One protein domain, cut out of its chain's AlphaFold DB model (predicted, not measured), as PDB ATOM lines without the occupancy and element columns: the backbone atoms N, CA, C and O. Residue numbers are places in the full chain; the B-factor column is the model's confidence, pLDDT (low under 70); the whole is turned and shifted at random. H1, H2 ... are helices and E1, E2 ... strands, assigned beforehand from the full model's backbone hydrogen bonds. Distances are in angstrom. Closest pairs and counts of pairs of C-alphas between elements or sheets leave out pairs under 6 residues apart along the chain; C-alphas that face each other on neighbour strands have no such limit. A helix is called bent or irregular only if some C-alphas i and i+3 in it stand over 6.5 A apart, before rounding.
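What this domain is: This is residues 41 to 162 of the 591 residues of the protein "C2H2-type domain-containing protein" of Aspergillus aculeatus (strain ATCC 16872 / CBS 172.66 / WB 5094) (UniProt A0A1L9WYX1). A small head, made of a three-stranded sheet with H2 standing on it and loops, bears one long helical arm, H3, whose residues 129 to 162 stick out free. The 122 printed residues run H1 E1 E2 H2 E3 H3, mostly helix; the sheet, E2 E1 E3, is antiparallel. The whole is extended, radius of gyration of the C-alphas 23.5 A, spanning 86 by 34 by 22 A.

How they stand to each other: Start at H1, residues 42 to 49, not on the sheet. E1, residues 69 to 72, and E2, residues 80 to 82, form a hairpin; find N 70 and O 81, 2.9 A apart. H2, residues 83 to 95, is on the sheet and stands up from it at 88 degrees; the closest C-alphas of H2 and E1 are His 83 and Ile 69, 5.5 A. E3, residues 112 to 114, is antiparallel to E1, with N 113 and O 71 3.0 A apart. E2, H2 and E3 make a split strand-helix-strand unit, two same-way strands with E1 between, its crossover right-handed. Every O i to N i+4 pair is within hydrogen-bond range in H2, 2 of 4 in H1.

Where its parts are: Find C-alpha 42 at (22.667, 27.872, 46.119), where H1 begins. H3, residues 118 to 162, runs 67.5 A to C-alpha 162 at (-24.770, 39.416, 19.310), with a kink of 27 degrees near residue 156; it is only just irregular, C-alphas 155 and 158 being 6.8 A apart.

The domain as a whole: The printed part has no cut. Links H1 to E1 and H2 to E3 are long. Look for pLDDT under 70 in 30 residues, among them 41 to 50.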
ATOM      1  N   ASN A  41      24.983  31.238  47.425       43.62
ATOM      2  CA  ASN A  41      25.710  30.246  46.608       43.62
ATOM      3  C   ASN A  41      24.887  28.986  46.240       43.62
ATOM      4  O   ASN A  41      25.453  28.000  45.774       43.62
ATOM      5  N   TRP A  42      23.558  29.017  46.389       47.00
ATOM      6  CA  TRP A  42      22.667  27.872  46.119       47.00
ATOM      7  C   TRP A  42      22.796  27.235  44.731       47.00
ATOM      8  O   TRP A  42      22.563  26.038  44.596       47.00
ATOM      9  N   ALA A  43      23.167  28.000  43.702       43.69
ATOM     10  CA  ALA A  43      23.335  27.449  42.356       43.69
ATOM     11  C   ALA A  43      24.517  26.466  42.264       43.69
ATOM     12  O   ALA A  43      24.443  25.519  41.490       43.69
ATOM     13  N   ASP A  44      25.559  26.657  43.080       40.91
ATOM     14  CA  ASP A  44      26.739  25.788  43.102       40.91
ATOM     15  C   ASP A  44      26.554  24.617  44.086       40.91
ATOM     16  O   ASP A  44      26.972  23.500  43.793       40.91
ATOM     17  N   ILE A  45      25.837  24.834  45.201       48.62
ATOM     18  CA  ILE A  45      25.476  23.767  46.155       48.62
ATOM     19  C   ILE A  45      24.467  22.800  45.525       48.62
ATOM     20  O   ILE A  45      24.610  21.594  45.655       48.62
ATOM     21  N   GLY A  46      23.473  23.284  44.779       48.78
ATOM     22  CA  GLY A  46      22.500  22.394  44.145       48.78
ATOM     23  C   GLY A  46      23.169  21.359  43.232       48.78
ATOM     24  O   GLY A  46      22.966  20.161  43.378       48.78
ATOM     25  N   ILE A  47      24.045  21.795  42.327       52.88
ATOM     26  CA  ILE A  47      24.603  20.918  41.282       52.88
ATOM     27  C   ILE A  47      25.528  19.829  41.859       52.88
ATOM     28  O   ILE A  47      25.639  18.745  41.285       52.88
ATOM     29  N   GLU A  48      26.183  20.080  42.995       52.59
ATOM     30  CA  GLU A  48      27.015  19.066  43.660       52.59
ATOM     31  C   GLU A  48      26.211  18.065  44.497       52.59
ATOM     32  O   GLU A  48      26.663  16.937  44.679       52.59
ATOM     33  N   TYR A  49      25.013  18.441  44.948       56.44
ATOM     34  CA  TYR A  49      24.174  17.631  45.836       56.44
ATOM     35  C   TYR A  49      23.078  16.839  45.109       56.44
ATOM     36  O   TYR A  49      22.444  15.970  45.707       56.44
ATOM     37  N   PHE A  50      22.862  17.117  43.823       61.53
ATOM     38  CA  PHE A  50      21.866  16.464  42.973       61.53
ATOM     39  C   PHE A  50      22.519  15.413  42.062       61.53
ATOM     40  O   PHE A  50      22.561  15.585  40.844       61.53
ATOM     41  N   ARG A  51      23.066  14.341  42.648       76.25
ATOM     42  CA  ARG A  51      23.625  13.202  41.899       76.25
ATOM     43  C   ARG A  51      22.927  11.901  42.262       76.25
ATOM     44  O   ARG A  51      22.598  11.686  43.426       76.25
ATOM     45  N   ASP A  52      22.753  11.053  41.257       90.00
ATOM     46  CA  ASP A  52      22.171   9.727  41.411       90.00
ATOM     47  C   ASP A  52      23.116   8.809  42.200       90.00
ATOM     48  O   ASP A  52      24.343   8.925  42.118       90.00
ATOM     49  N   CYS A  53      22.539   7.887  42.967       92.19
ATOM     50  CA  CYS A  53      23.297   6.828  43.623       92.19
ATOM     51  C   CYS A  53      24.021   5.976  42.571       92.19
ATOM     52  O   CYS A  53      23.386   5.446  41.663       92.19
ATOM     53  N   GLU A  54      25.329   5.774  42.722       93.69
ATOM     54  CA  GLU A  54      26.146   5.044  41.735       93.69
ATOM     55  C   GLU A  54      25.807   3.536  41.668       93.69
ATOM     56  O   GLU A  54      26.248   2.846  40.754       93.69
ATOM     57  N   LEU A  55      25.025   3.013  42.621       93.12
ATOM     58  CA  LEU A  55      24.575   1.615  42.635       93.12
ATOM     59  C   LEU A  55      23.223   1.419  41.944       93.12
ATOM     60  O   LEU A  55      23.085   0.534  41.106       93.12
ATOM     61  N   CYS A  56      22.218   2.234  42.279       93.81
ATOM     62  CA  CYS A  56      20.861   2.062  41.749       93.81
ATOM     63  C   CYS A  56      20.470   3.086  40.675       93.81
ATOM     64  O   CYS A  56      19.368   3.009  40.140       93.81
ATOM     65  N   SER A  57      21.344   4.051  40.366       91.31
ATOM     66  CA  SER A  57      21.085   5.173  39.447       91.31
ATOM     67  C   SER A  57      19.830   5.992  39.787       91.31
ATOM     68  O   SER A  57      19.313   6.718  38.943       91.31
ATOM     69  N   ALA A  58      19.324   5.882  41.019       86.25
ATOM     70  CA  ALA A  58      18.179   6.650  41.479       86.25
ATOM     71  C   ALA A  58      18.636   7.946  42.159       86.25
ATOM     72  O   ALA A  58      19.571   7.952  42.962       86.25
ATOM     73  N   TYR A  59      17.916   9.018  41.842       71.31
ATOM     74  CA  TYR A  59      18.158  10.395  42.274       71.31
ATOM     75  C   TYR A  59      17.947  10.629  43.775       71.31
ATOM     76  O   TYR A  59      18.614  11.454  44.396       71.31
ATOM     77  N   LEU A  60      16.997   9.904  44.362       62.66
ATOM     78  CA  LEU A  60      16.609  10.001  45.764       62.66
ATOM     79  C   LEU A  60      16.219   8.606  46.256       62.66
ATOM     80  O   LEU A  60      15.632   7.842  45.478       62.66
ATOM     81  N   PRO A  61      16.461   8.271  47.537       53.34
ATOM     82  CA  PRO A  61      15.788   7.132  48.125       53.34
ATOM     83  C   PRO A  61      14.275   7.420  48.049       53.34
ATOM     84  O   PRO A  61      13.838   8.492  48.470       53.34
ATOM     85  N   PRO A  62      13.478   6.519  47.456       49.25
ATOM     86  CA  PRO A  62      12.178   6.853  46.874       49.25
ATOM     87  C   PRO A  62      11.111   7.392  47.841       49.25
ATOM     88  O   PRO A  62      10.084   7.868  47.364       49.25
ATOM     89  N   THR A  63      11.310   7.359  49.163       54.44
ATOM     90  CA  THR A  63      10.256   7.745  50.118       54.44
ATOM     91  C   THR A  63      10.703   8.315  51.467       54.44
ATOM     92  O   THR A  63       9.827   8.762  52.205       54.44
ATOM     93  N   ASP A  64      11.996   8.353  51.826       60.97
ATOM     94  CA  ASP A  64      12.385   8.721  53.199       60.97
ATOM     95  C   ASP A  64      13.641   9.622  53.288       60.97
ATOM     96  O   ASP A  64      14.758   9.170  53.021       60.97
ATOM     97  N   PRO A  65      13.484  10.898  53.691       55.75
ATOM     98  CA  PRO A  65      14.580  11.846  53.889       55.75
ATOM     99  C   PRO A  65      15.452  11.561  55.127       55.75
ATOM    100  O   PRO A  65      16.461  12.240  55.310       55.75
ATOM    101  N   SER A  66      15.110  10.573  55.964       53.88
ATOM    102  CA  SER A  66      15.951  10.123  57.088       53.88
ATOM    103  C   SER A  66      17.071   9.156  56.682       53.88
ATOM    104  O   SER A  66      17.922   8.802  57.502       53.88
ATOM    105  N   ARG A  67      17.105   8.727  55.414       70.06
ATOM    106  CA  ARG A  67      18.066   7.728  54.942       70.06
ATOM    107  C   ARG A  67      19.459   8.330  54.783       70.06
ATOM    108  O   ARG A  67      19.676   9.273  54.019       70.06
ATOM    109  N   GLN A  68      20.407   7.746  55.512       80.50
ATOM    110  CA  GLN A  68      21.824   8.092  55.460       80.50
ATOM    111  C   GLN A  68      22.364   7.922  54.031       80.50
ATOM    112  O   GLN A  68      22.041   6.957  53.330       80.50
ATOM    113  N   ILE A  69      23.195   8.868  53.598       86.19
ATOM    114  CA  ILE A  69      23.917   8.799  52.326       86.19
ATOM    115  C   ILE A  69      25.406   8.759  52.637       86.19
ATOM    116  O   ILE A  69      25.899   9.528  53.458       86.19
ATOM    117  N   TYR A  70      26.115   7.867  51.957       89.06
ATOM    118  CA  TYR A  70      27.563   7.752  52.037       89.06
ATOM    119  C   TYR A  70      28.182   8.522  50.881       89.06
ATOM    120  O   TYR A  70      27.750   8.388  49.728       89.06
ATOM    121  N   ARG A  71      29.215   9.314  51.180       90.50
ATOM    122  CA  ARG A  71      29.998  10.009  50.160       90.50
ATOM    123  C   ARG A  71      31.372   9.382  50.055       90.50
ATOM    124  O   ARG A  71      31.967   8.939  51.036       90.50
ATOM    125  N   CYS A  72      31.913   9.377  48.845       92.81
ATOM    126  CA  CYS A  72      33.335   9.115  48.700       92.81
ATOM    127  C   CYS A  72      34.142  10.235  49.380       92.81
ATOM    128  O   CYS A  72      33.955  11.406  49.047       92.81
ATOM    129  N   SER A  73      35.082   9.866  50.254       89.44
ATOM    130  CA  SER A  73      36.008  10.792  50.939       89.44
ATOM    131  C   SER A  73      36.816  11.666  49.969       89.44
ATOM    132  O   SER A  73      37.222  12.790  50.274       89.44
ATOM    133  N   ARG A  74      37.037  11.186  48.738       91.94
ATOM    134  CA  ARG A  74      37.701  11.954  47.687       91.94
ATOM    135  C   ARG A  74      36.735  12.967  47.070       91.94
ATOM    136  O   ARG A  74      35.942  12.626  46.191       91.94
ATOM    137  N   LEU A  75      36.906  14.245  47.418       86.00
ATOM    138  CA  LEU A  75      36.099  15.376  46.920       86.00
ATOM    139  C   LEU A  75      35.970  15.446  45.384       86.00
ATOM    140  O   LEU A  75      34.957  15.905  44.856       86.00
ATOM    141  N   THR A  76      36.979  14.986  44.639       88.69
ATOM    142  CA  THR A  76      36.937  14.975  43.166       88.69
ATOM    143  C   THR A  76      36.106  13.828  42.588       88.69
ATOM    144  O   THR A  76      35.696  13.914  41.437       88.69
ATOM    145  N   CYS A  77      35.867  12.757  43.353       93.50
ATOM    146  CA  CYS A  77      35.123  11.578  42.905       93.50
ATOM    147  C   CYS A  77      33.616  11.849  42.837       93.50
ATOM    148  O   CYS A  77      32.955  11.464  41.870       93.50
ATOM    149  N   ARG A  78      33.087  12.550  43.851       89.50
ATOM    150  CA  ARG A  78      31.673  12.956  43.942       89.50
ATOM    151  C   ARG A  78      30.674  11.793  43.810       89.50
ATOM    152  O   ARG A  78      29.537  12.020  43.406       89.50
ATOM    153  N   ALA A  79      31.106  10.565  44.091       92.56
ATOM    154  CA  ALA A  79      30.234   9.399  44.137       92.56
ATOM    155  C   ALA A  79      29.375   9.444  45.407       92.56
ATOM    156  O   ALA A  79      29.892   9.744  46.491       92.56
ATOM    157  N   LEU A  80      28.090   9.134  45.247       92.38
ATOM    158  CA  LEU A  80      27.104   9.045  46.320       92.38
ATOM    159  C   LEU A  80      26.499   7.642  46.337       92.38
ATOM    160  O   LEU A  80      26.253   7.053  45.282       92.38
ATOM    161  N   TYR A  81      26.232   7.136  47.536       92.25
ATOM    162  CA  TYR A  81      25.611   5.834  47.744       92.25
ATOM    163  C   TYR A  81      24.502   5.945  48.787       92.25
ATOM    164  O   TYR A  81      24.713   6.504  49.865       92.25
ATOM    165  N   HIS A  82      23.323   5.396  48.498       91.44
ATOM    166  CA  HIS A  82      22.313   5.189  49.535       91.44
ATOM    167  C   HIS A  82      22.818   4.147  50.534       91.44
ATOM    168  O   HIS A  82      23.401   3.147  50.113       91.44
ATOM    169  N   HIS A  83      22.557   4.351  51.828       90.00
ATOM    170  CA  HIS A  83      22.917   3.379  52.862       90.00
ATOM    171  C   HIS A  83      22.415   1.967  52.540       90.00
ATOM    172  O   HIS A  83      23.187   1.025  52.627       90.00
ATOM    173  N   GLU A  84      21.172   1.837  52.083       90.69
ATOM    174  CA  GLU A  84      20.543   0.541  51.793       90.69
ATOM    175  C   GLU A  84      21.150  -0.137  50.571       90.69
ATOM    176  O   GLU A  84      21.423  -1.328  50.606       90.69
ATOM    177  N   CYS A  85      21.422   0.619  49.500       92.44
ATOM    178  CA  CYS A  85      22.099   0.065  48.326       92.44
ATOM    179  C   CYS A  85      23.501  -0.433  48.699       92.44
ATOM    180  O   CYS A  85      23.956  -1.465  48.210       92.44
ATOM    181  N   LEU A  86      24.187   0.313  49.567       91.19
ATOM    182  CA  LEU A  86      25.494  -0.063  50.078       91.19
ATOM    183  C   LEU A  86      25.395  -1.316  50.960       91.19
ATOM    184  O   LEU A  86      26.173  -2.243  50.780       91.19
ATOM    185  N   GLU A  87      24.430  -1.368  51.876       90.69
ATOM    186  CA  GLU A  87      24.198  -2.491  52.787       90.69
ATOM    187  C   GLU A  87      23.797  -3.769  52.041       90.69
ATOM    188  O   GLU A  87      24.322  -4.838  52.345       90.69
ATOM    189  N   GLU A  88      22.940  -3.668  51.026       93.56
ATOM    190  CA  GLU A  88      22.538  -4.783  50.161       93.56
ATOM    191  C   GLU A  88      23.748  -5.362  49.417       93.56
ATOM    192  O   GLU A  88      23.999  -6.567  49.464       93.56
ATOM    193  N   MET A  89      24.567  -4.499  48.811       93.06
ATOM    194  CA  MET A  89      25.819  -4.910  48.173       93.06
ATOM    195  C   MET A  89      26.777  -5.570  49.180       93.06
ATOM    196  O   MET A  89      27.339  -6.630  48.898       93.06
ATOM    197  N   LEU A  90      26.982  -4.958  50.350       89.81
ATOM    198  CA  LEU A  90      27.869  -5.493  51.386       89.81
ATOM    199  C   LEU A  90      27.367  -6.833  51.941       89.81
ATOM    200  O   LEU A  90      28.175  -7.708  52.261       89.81
ATOM    201  N   SER A  91      26.051  -7.006  52.036       90.88
ATOM    202  CA  SER A  91      25.417  -8.257  52.453       90.88
ATOM    203  C   SER A  91      25.640  -9.351  51.414       90.88
ATOM    204  O   SER A  91      26.100 -10.433  51.772       90.88
ATOM    205  N   GLY A  92      25.463  -9.047  50.123       92.06
ATOM    206  CA  GLY A  92      25.755  -9.990  49.041       92.06
ATOM    207  C   GLY A  92      27.221 -10.444  49.010       92.06
ATOM    208  O   GLY A  92      27.503 -11.625  48.806       92.06
ATOM    209  N   LEU A  93      28.172  -9.543  49.287       86.44
ATOM    210  CA  LEU A  93      29.595  -9.900  49.398       86.44
ATOM    211  C   LEU A  93      29.884 -10.800  50.607       86.44
ATOM    212  O   LEU A  93      30.712 -11.713  50.518       86.44
ATOM    213  N   ARG A  94      29.188 -10.571  51.725       87.62
ATOM    214  CA  ARG A  94      29.303 -11.400  52.930       87.62
ATOM    215  C   ARG A  94      28.767 -12.812  52.692       87.62
ATOM    216  O   ARG A  94      29.403 -13.773  53.116       87.62
ATOM    217  N   GLU A  95      27.643 -12.943  51.994       92.12
ATOM    218  CA  GLU A  95      27.052 -14.241  51.637       92.12
ATOM    219  C   GLU A  95      27.952 -15.056  50.701       92.12
ATOM    220  O   GLU A  95      28.021 -16.278  50.811       92.12
ATOM    221  N   GLN A  96      28.719 -14.386  49.840       91.06
ATOM    222  CA  GLN A  96      29.711 -15.022  48.967       91.06
ATOM    223  C   GLN A  96      31.003 -15.434  49.700       91.06
ATOM    224  O   GLN A  96      31.935 -15.935  49.071       91.06
ATOM    225  N   GLY A  97      31.085 -15.235  51.020       89.94
ATOM    226  CA  GLY A  97      32.258 -15.587  51.820       89.94
ATOM    227  C   GLY A  97      33.447 -14.639  51.631       89.94
ATOM    228  O   GLY A  97      34.557 -14.964  52.056       89.94
ATOM    229  N   SER A  98      33.244 -13.466  51.021       84.75
ATOM    230  CA  SER A  98      34.291 -12.449  50.947       84.75
ATOM    231  C   SER A  98      34.469 -11.806  52.322       84.75
ATOM    232  O   SER A  98      33.627 -11.042  52.789       84.75
ATOM    233  N   LEU A  99      35.592 -12.104  52.977       74.12
ATOM    234  CA  LEU A  99      35.968 -11.485  54.256       74.12
ATOM    235  C   LEU A  99      36.413 -10.023  54.102       74.12
ATOM    236  O   LEU A  99      36.532  -9.304  55.094       74.12
ATOM    237  N   LEU A 100      36.662  -9.577  52.870       70.38
ATOM    238  CA  LEU A 100      37.032  -8.202  52.575       70.38
ATOM    239  C   LEU A 100      35.761  -7.411  52.281       70.38
ATOM    240  O   LEU A 100      35.210  -7.479  51.183       70.38
ATOM    241  N   ILE A 101      35.302  -6.668  53.286       69.69
ATOM    242  CA  ILE A 101      34.330  -5.592  53.105       69.69
ATOM    243  C   ILE A 101      35.081  -4.480  52.362       69.69
ATOM    244  O   ILE A 101      36.025  -3.927  52.937       69.69
ATOM    245  N   PRO A 102      34.735  -4.158  51.103       71.31
ATOM    246  CA  PRO A 102      35.354  -3.037  50.426       71.31
ATOM    247  C   PRO A 102      34.946  -1.776  51.179       71.31
ATOM    248  O   PRO A 102      33.810  -1.337  51.094       71.31
ATOM    249  N   MET A 103      35.879  -1.195  51.926       79.69
ATOM    250  CA  MET A 103      35.712   0.121  52.549       79.69
ATOM    251  C   MET A 103      35.975   1.245  51.535       79.69
ATOM    252  O   MET A 103      36.221   2.382  51.919       79.69
ATOM    253  N   GLU A 104      35.973   0.923  50.239       93.00
ATOM    254  CA  GLU A 104      36.484   1.746  49.151       93.00
ATOM    255  C   GLU A 104      35.388   2.084  48.140       93.00
ATOM    256  O   GLU A 104      34.529   1.280  47.785       93.00
ATOM    257  N   CYS A 105      35.394   3.321  47.655       93.50
ATOM    258  CA  CYS A 105      34.477   3.838  46.651       93.50
ATOM    259  C   CYS A 105      34.614   3.044  45.362       93.50
ATOM    260  O   CYS A 105      35.663   3.079  44.727       93.50
ATOM    261  N   LEU A 106      33.517   2.434  44.917       90.88
ATOM    262  CA  LEU A 106      33.470   1.643  43.683       90.88
ATOM    263  C   LEU A 106      33.928   2.428  42.448       90.88
ATOM    264  O   LEU A 106      34.376   1.844  41.470       90.88
ATOM    265  N   ARG A 107      33.832   3.762  42.493       92.25
ATOM    266  CA  ARG A 107      34.247   4.636  41.396       92.25
ATOM    267  C   ARG A 107      35.738   4.974  41.401       92.25
ATOM    268  O   ARG A 107      36.300   5.196  40.334       92.25
ATOM    269  N   CYS A 108      36.382   5.090  42.564       94.06
ATOM    270  CA  CYS A 108      37.757   5.615  42.633       94.06
ATOM    271  C   CYS A 108      38.699   4.917  43.624       94.06
ATOM    272  O   CYS A 108      39.823   5.385  43.805       94.06
ATOM    273  N   GLY A 109      38.250   3.860  44.301       92.69
ATOM    274  CA  GLY A 109      39.025   3.095  45.283       92.69
ATOM    275  C   GLY A 109      39.322   3.831  46.596       92.69
ATOM    276  O   GLY A 109      40.042   3.322  47.437       92.69
ATOM    277  N   THR A 110      38.825   5.056  46.798       92.31
ATOM    278  CA  THR A 110      39.094   5.817  48.036       92.31
ATOM    279  C   THR A 110      38.029   5.540  49.094       92.31
ATOM    280  O   THR A 110      36.878   5.328  48.729       92.31
ATOM    281  N   GLY A 111      38.384   5.596  50.380       87.44
ATOM    282  CA  GLY A 111      37.482   5.350  51.510       87.44
ATOM    283  C   GLY A 111      36.114   6.044  51.431       87.44
ATOM    284  O   GLY A 111      35.979   7.101  50.802       87.44
ATOM    285  N   TRP A 112      35.091   5.473  52.061       85.06
ATOM    286  CA  TRP A 112      33.819   6.168  52.284       85.06
ATOM    287  C   TRP A 112      33.864   6.935  53.597       85.06
ATOM    288  O   TRP A 112      34.292   6.380  54.605       85.06
ATOM    289  N   ASP A 113      33.349   8.159  53.586       78.38
ATOM    290  CA  ASP A 113      33.020   8.868  54.814       78.38
ATOM    291  C   ASP A 113      31.494   8.879  54.949       78.38
ATOM    292  O   ASP A 113      30.763   9.219  54.008       78.38
ATOM    293  N   LEU A 114      31.009   8.464  56.121       72.44
ATOM    294  CA  LEU A 114      29.650   8.785  56.538       72.44
ATOM    295  C   LEU A 114      29.588  10.298  56.647       72.44
ATOM    296  O   LEU A 114      30.380  10.871  57.390       72.44
ATOM    297  N   ASP A 115      28.672  10.918  55.910       65.56
ATOM    298  CA  ASP A 115      28.410  12.345  56.033       65.56
ATOM    299  C   ASP A 115      27.871  12.585  57.459       65.56
ATOM    300  O   ASP A 115      26.736  12.183  57.742       65.56
ATOM    301  N   PRO A 116      28.674  13.105  58.416       48.34
ATOM    302  CA  PRO A 116      28.307  13.102  59.835       48.34
ATOM    303  C   PRO A 116      27.245  14.155  60.157       48.34
ATOM    304  O   PRO A 116      26.699  14.173  61.263       48.34
ATOM    305  N   ASP A 117      26.951  15.038  59.206       55.22
ATOM    306  CA  ASP A 117      26.049  16.157  59.393       55.22
ATOM    307  C   ASP A 117      24.594  15.685  59.280       55.22
ATOM    308  O   ASP A 117      23.893  15.894  58.295       55.22
ATOM    309  N   PHE A 118      24.097  15.076  60.356       45.94
ATOM    310  CA  PHE A 118      22.669  14.806  60.560       45.94
ATOM    311  C   PHE A 118      21.818  16.098  60.483       45.94
ATOM    312  O   PHE A 118      20.658  16.049  60.072       45.94
ATOM    313  N   GLU A 119      22.401  17.273  60.774       53.16
ATOM    314  CA  GLU A 119      21.792  18.588  60.490       53.16
ATOM    315  C   GLU A 119      21.543  18.823  58.989       53.16
ATOM    316  O   GLU A 119      20.641  19.574  58.604       53.16
ATOM    317  N   GLU A 120      22.329  18.203  58.111       58.19
ATOM    318  CA  GLU A 120      22.186  18.349  56.667       58.19
ATOM    319  C   GLU A 120      20.987  17.550  56.138       58.19
ATOM    320  O   GLU A 120      20.336  17.993  55.194       58.19
ATOM    321  N   SER A 121      20.580  16.466  56.806       58.19
ATOM    322  CA  SER A 121      19.316  15.759  56.539       58.19
ATOM    323  C   SER A 121      18.099  16.661  56.769       58.19
ATOM    324  O   SER A 121      17.175  16.687  55.953       58.19
ATOM    325  N   GLU A 122      18.113  17.474  57.831       55.75
ATOM    326  CA  GLU A 122      17.056  18.456  58.100       55.75
ATOM    327  C   GLU A 122      17.066  19.587  57.061       55.75
ATOM    328  O   GLU A 122      16.012  19.984  56.557       55.75
ATOM    329  N   ARG A 123      18.252  20.054  56.640       64.44
ATOM    330  CA  ARG A 123      18.373  21.006  55.519       64.44
ATOM    331  C   ARG A 123      17.852  20.408  54.214       64.44
ATOM    332  O   ARG A 123      17.141  21.094  53.486       64.44
ATOM    333  N   ARG A 124      18.129  19.135  53.926       63.97
ATOM    334  CA  ARG A 124      17.626  18.425  52.737       63.97
ATOM    335  C   ARG A 124      16.112  18.245  52.780       63.97
ATOM    336  O   ARG A 124      15.455  18.480  51.769       63.97
ATOM    337  N   LEU A 125      15.545  17.945  53.948       71.00
ATOM    338  CA  LEU A 125      14.097  17.922  54.153       71.00
ATOM    339  C   LEU A 125      13.466  19.305  53.926       71.00
ATOM    340  O   LEU A 125      12.432  19.405  53.265       71.00
ATOM    341  N   LYS A 126      14.095  20.381  54.420       70.94
ATOM    342  CA  LYS A 126      13.652  21.764  54.168       70.94
ATOM    343  C   LYS A 126      13.690  22.103  52.673       70.94
ATOM    344  O   LYS A 126      12.722  22.654  52.156       70.94
ATOM    345  N   ILE A 127      14.754  21.720  51.962       70.81
ATOM    346  CA  ILE A 127      14.884  21.906  50.504       70.81
ATOM    347  C   ILE A 127      13.789  21.155  49.751       70.81
ATOM    348  O   ILE A 127      13.141  21.723  48.875       70.81
ATOM    349  N   TRP A 128      13.554  19.896  50.115       74.25
ATOM    350  CA  TRP A 128      12.522  19.076  49.494       74.25
ATOM    351  C   TRP A 128      11.122  19.670  49.703       74.25
ATOM    352  O   TRP A 128      10.379  19.840  48.738       74.25
ATOM    353  N   ARG A 129      10.793  20.098  50.931       76.56
ATOM    354  CA  ARG A 129       9.518  20.777  51.233       76.56
ATOM    355  C   ARG A 129       9.351  22.079  50.447       76.56
ATOM    356  O   ARG A 129       8.238  22.400  50.032       76.56
ATOM    357  N   LEU A 130      10.433  22.827  50.229       74.25
ATOM    358  CA  LEU A 130      10.408  24.050  49.424       74.25
ATOM    359  C   LEU A 130      10.161  23.762  47.942       74.25
ATOM    360  O   LEU A 130       9.387  24.488  47.317       74.25
ATOM    361  N   ASP A 131      10.769  22.716  47.378       69.69
ATOM    362  CA  ASP A 131      10.520  22.357  45.979       69.69
ATOM    363  C   ASP A 131       9.105  21.790  45.786       69.69
ATOM    364  O   ASP A 131       8.410  22.184  44.849       69.69
ATOM    365  N   GLU A 132       8.604  20.986  46.728       81.06
ATOM    366  CA  GLU A 132       7.212  20.517  46.726       81.06
ATOM    367  C   GLU A 132       6.222  21.698  46.785       81.06
ATOM    368  O   GLU A 132       5.251  21.764  46.024       81.06
ATOM    369  N   LEU A 133       6.486  22.684  47.649       84.56
ATOM    370  CA  LEU A 133       5.672  23.894  47.757       84.56
ATOM    371  C   LEU A 133       5.756  24.752  46.488       84.56
ATOM    372  O   LEU A 133       4.747  25.297  46.037       84.56
ATOM    373  N   ARG A 134       6.937  24.845  45.871       79.12
ATOM    374  CA  ARG A 134       7.136  25.527  44.588       79.12
ATOM    375  C   ARG A 134       6.342  24.853  43.473       79.12
ATOM    376  O   ARG A 134       5.698  25.556  42.698       79.12
ATOM    377  N   GLN A 135       6.345  23.524  43.402       83.19
ATOM    378  CA  GLN A 135       5.555  22.778  42.422       83.19
ATOM    379  C   GLN A 135       4.050  22.973  42.636       83.19
ATOM    380  O   GLN A 135       3.335  23.241  41.667       83.19
ATOM    381  N   LYS A 136       3.576  22.948  43.890       88.00
ATOM    382  CA  LYS A 136       2.177  23.263  44.229       88.00
ATOM    383  C   LYS A 136       1.796  24.683  43.809       88.00
ATOM    384  O   LYS A 136       0.780  24.860  43.144       88.00
ATOM    385  N   ASN A 137       2.649  25.674  44.077       82.81
ATOM    386  CA  ASN A 137       2.433  27.052  43.624       82.81
ATOM    387  C   ASN A 137       2.388  27.167  42.094       82.81
ATOM    388  O   ASN A 137       1.558  27.898  41.562       82.81
ATOM    389  N   ILE A 138       3.247  26.445  41.364       87.38
ATOM    390  CA  ILE A 138       3.215  26.428  39.892       87.38
ATOM    391  C   ILE A 138       1.897  25.827  39.388       87.38
ATOM    392  O   ILE A 138       1.275  26.409  38.498       87.38
ATOM    393  N   GLN A 139       1.453  24.703  39.957       90.69
ATOM    394  CA  GLN A 139       0.169  24.088  39.606       90.69
ATOM    395  C   GLN A 139      -1.010  25.013  39.916       90.69
ATOM    396  O   GLN A 139      -1.912  25.164  39.092       90.69
ATOM    397  N   GLU A 140      -0.997  25.682  41.065       92.88
ATOM    398  CA  GLU A 140      -2.051  26.617  41.449       92.88
ATOM    399  C   GLU A 140      -2.084  27.842  40.528       92.88
ATOM    400  O   GLU A 140      -3.152  28.231  40.050       92.88
ATOM    401  N   LEU A 141      -0.919  28.379  40.151       91.44
ATOM    402  CA  LEU A 141      -0.818  29.458  39.168       91.44
ATOM    403  C   LEU A 141      -1.355  29.030  37.792       91.44
ATOM    404  O   LEU A 141      -2.026  29.806  37.109       91.44
ATOM    405  N   GLN A 142      -1.077  27.790  37.377       90.75
ATOM    406  CA  GLN A 142      -1.633  27.215  36.152       90.75
ATOM    407  C   GLN A 142      -3.157  27.063  36.244       90.75
ATOM    408  O   GLN A 142      -3.851  27.405  35.283       90.75
ATOM    409  N   ARG A 143      -3.691  26.625  37.392       96.56
ATOM    410  CA  ARG A 143      -5.139  26.521  37.635       96.56
ATOM    411  C   ARG A 143      -5.817  27.887  37.559       96.56
ATOM    412  O   ARG A 143      -6.814  28.033  36.855       96.56
ATOM    413  N   LEU A 144      -5.253  28.898  38.219       94.75
ATOM    414  CA  LEU A 144      -5.767  30.270  38.196       94.75
ATOM    415  C   LEU A 144      -5.742  30.860  36.783       94.75
ATOM    416  O   LEU A 144      -6.715  31.481  36.357       94.75
ATOM    417  N   ARG A 145      -4.675  30.611  36.013       94.19
ATOM    418  CA  ARG A 145      -4.606  31.025  34.604       94.19
ATOM    419  C   ARG A 145      -5.715  30.380  33.771       94.19
ATOM    420  O   ARG A 145      -6.348  31.073  32.979       94.19
ATOM    421  N   GLN A 146      -5.973  29.084  33.949       92.06
ATOM    422  CA  GLN A 146      -7.071  28.406  33.251       92.06
ATOM    423  C   GLN A 146      -8.440  28.968  33.652       92.06
ATOM    424  O   GLN A 146      -9.280  29.214  32.789       92.06
ATOM    425  N   GLN A 147      -8.647  29.254  34.938       93.69
ATOM    426  CA  GLN A 147      -9.882  29.867  35.422       93.69
ATOM    427  C   GLN A 147     -10.097  31.265  34.824       93.69
ATOM    428  O   GLN A 147     -11.208  31.597  34.411       93.69
ATOM    429  N   GLN A 148      -9.034  32.066  34.711       92.75
ATOM    430  CA  GLN A 148      -9.097  33.398  34.111       92.75
ATOM    431  C   GLN A 148      -9.428  33.339  32.612       92.75
ATOM    432  O   GLN A 148     -10.242  34.129  32.135       92.75
ATOM    433  N   LEU A 149      -8.865  32.370  31.881       92.62
ATOM    434  CA  LEU A 149      -9.218  32.125  30.477       92.62
ATOM    435  C   LEU A 149     -10.685  31.699  30.324       92.62
ATOM    436  O   LEU A 149     -11.367  32.187  29.425       92.62
ATOM    437  N   GLY A 150     -11.197  30.857  31.228       90.44
ATOM    438  CA  GLY A 150     -12.613  30.477  31.252       90.44
ATOM    439  C   GLY A 150     -13.548  31.669  31.486       90.44
ATOM    440  O   GLY A 150     -14.545  31.822  30.785       90.44
ATOM    441  N   GLN A 151     -13.198  32.566  32.413       88.06
ATOM    442  CA  GLN A 151     -13.974  33.785  32.663       88.06
ATOM    443  C   GLN A 151     -13.934  34.757  31.477       88.06
ATOM    444  O   GLN A 151     -14.962  35.330  31.122       88.06
ATOM    445  N   GLN A 152     -12.780  34.907  30.818       84.81
ATOM    446  CA  GLN A 152     -12.678  35.713  29.599       84.81
ATOM    447  C   GLN A 152     -13.506  35.115  28.456       84.81
ATOM    448  O   GLN A 152     -14.178  35.857  27.743       84.81
ATOM    449  N   ALA A 153     -13.512  33.791  28.288       83.31
ATOM    450  CA  ALA A 153     -14.354  33.138  27.291       83.31
ATOM    451  C   ALA A 153     -15.850  33.372  27.572       83.31
ATOM    452  O   ALA A 153     -16.590  33.737  26.660       83.31
ATOM    453  N   ALA A 154     -16.278  33.256  28.833       79.19
ATOM    454  CA  ALA A 154     -17.661  33.502  29.238       79.19
ATOM    455  C   ALA A 154     -18.093  34.969  29.048       79.19
ATOM    456  O   ALA A 154     -19.211  35.221  28.605       79.19
ATOM    457  N   GLN A 155     -17.212  35.939  29.319       82.38
ATOM    458  CA  GLN A 155     -17.500  37.365  29.102       82.38
ATOM    459  C   GLN A 155     -17.572  37.742  27.617       82.38
ATOM    460  O   GLN A 155     -18.380  38.587  27.239       82.38
ATOM    461  N   ASN A 156     -16.766  37.106  26.763       80.19
ATOM    462  CA  ASN A 156     -16.787  37.365  25.322       80.19
ATOM    463  C   ASN A 156     -17.923  36.621  24.594       80.19
ATOM    464  O   ASN A 156     -18.317  37.031  23.502       80.19
ATOM    465  N   HIS A 157     -18.485  35.561  25.183       75.00
ATOM    466  CA  HIS A 157     -19.548  34.760  24.572       75.00
ATOM    467  C   HIS A 157     -20.810  35.560  24.169       75.00
ATOM    468  O   HIS A 157     -21.208  35.459  23.006       75.00
ATOM    469  N   PRO A 158     -21.412  36.416  25.025       72.06
ATOM    470  CA  PRO A 158     -22.599  37.184  24.633       72.06
ATOM    471  C   PRO A 158     -22.307  38.232  23.548       72.06
ATOM    472  O   PRO A 158     -23.170  38.518  22.717       72.06
ATOM    473  N   GLN A 159     -21.087  38.776  23.505       71.12
ATOM    474  CA  GLN A 159     -20.696  39.766  22.501       71.12
ATOM    475  C   GLN A 159     -20.489  39.124  21.121       71.12
ATOM    476  O   GLN A 159     -20.944  39.662  20.112       71.12
ATOM    477  N   VAL A 160     -19.880  37.934  21.074       69.56
ATOM    478  CA  VAL A 160     -19.743  37.145  19.839       69.56
ATOM    479  C   VAL A 160     -21.111  36.659  19.347       69.56
ATOM    480  O   VAL A 160     -21.376  36.691  18.145       69.56
ATOM    481  N   GLN A 161     -22.019  36.285  20.255       72.75
ATOM    482  CA  GLN A 161     -23.374  35.860  19.898       72.75
ATOM    483  C   GLN A 161     -24.221  37.015  19.333       72.75
ATOM    484  O   GLN A 161     -24.893  36.829  18.319       72.75
ATOM    485  N   GLN A 162     -24.129  38.228  19.897       73.69
ATOM    486  CA  GLN A 162     -24.770  39.416  19.310       73.69
ATOM    487  C   GLN A 162     -24.199  39.772  17.933       73.69
ATOM    488  O   GLN A 162     -24.949  40.140  17.027       73.69
TER     489      GLN A 162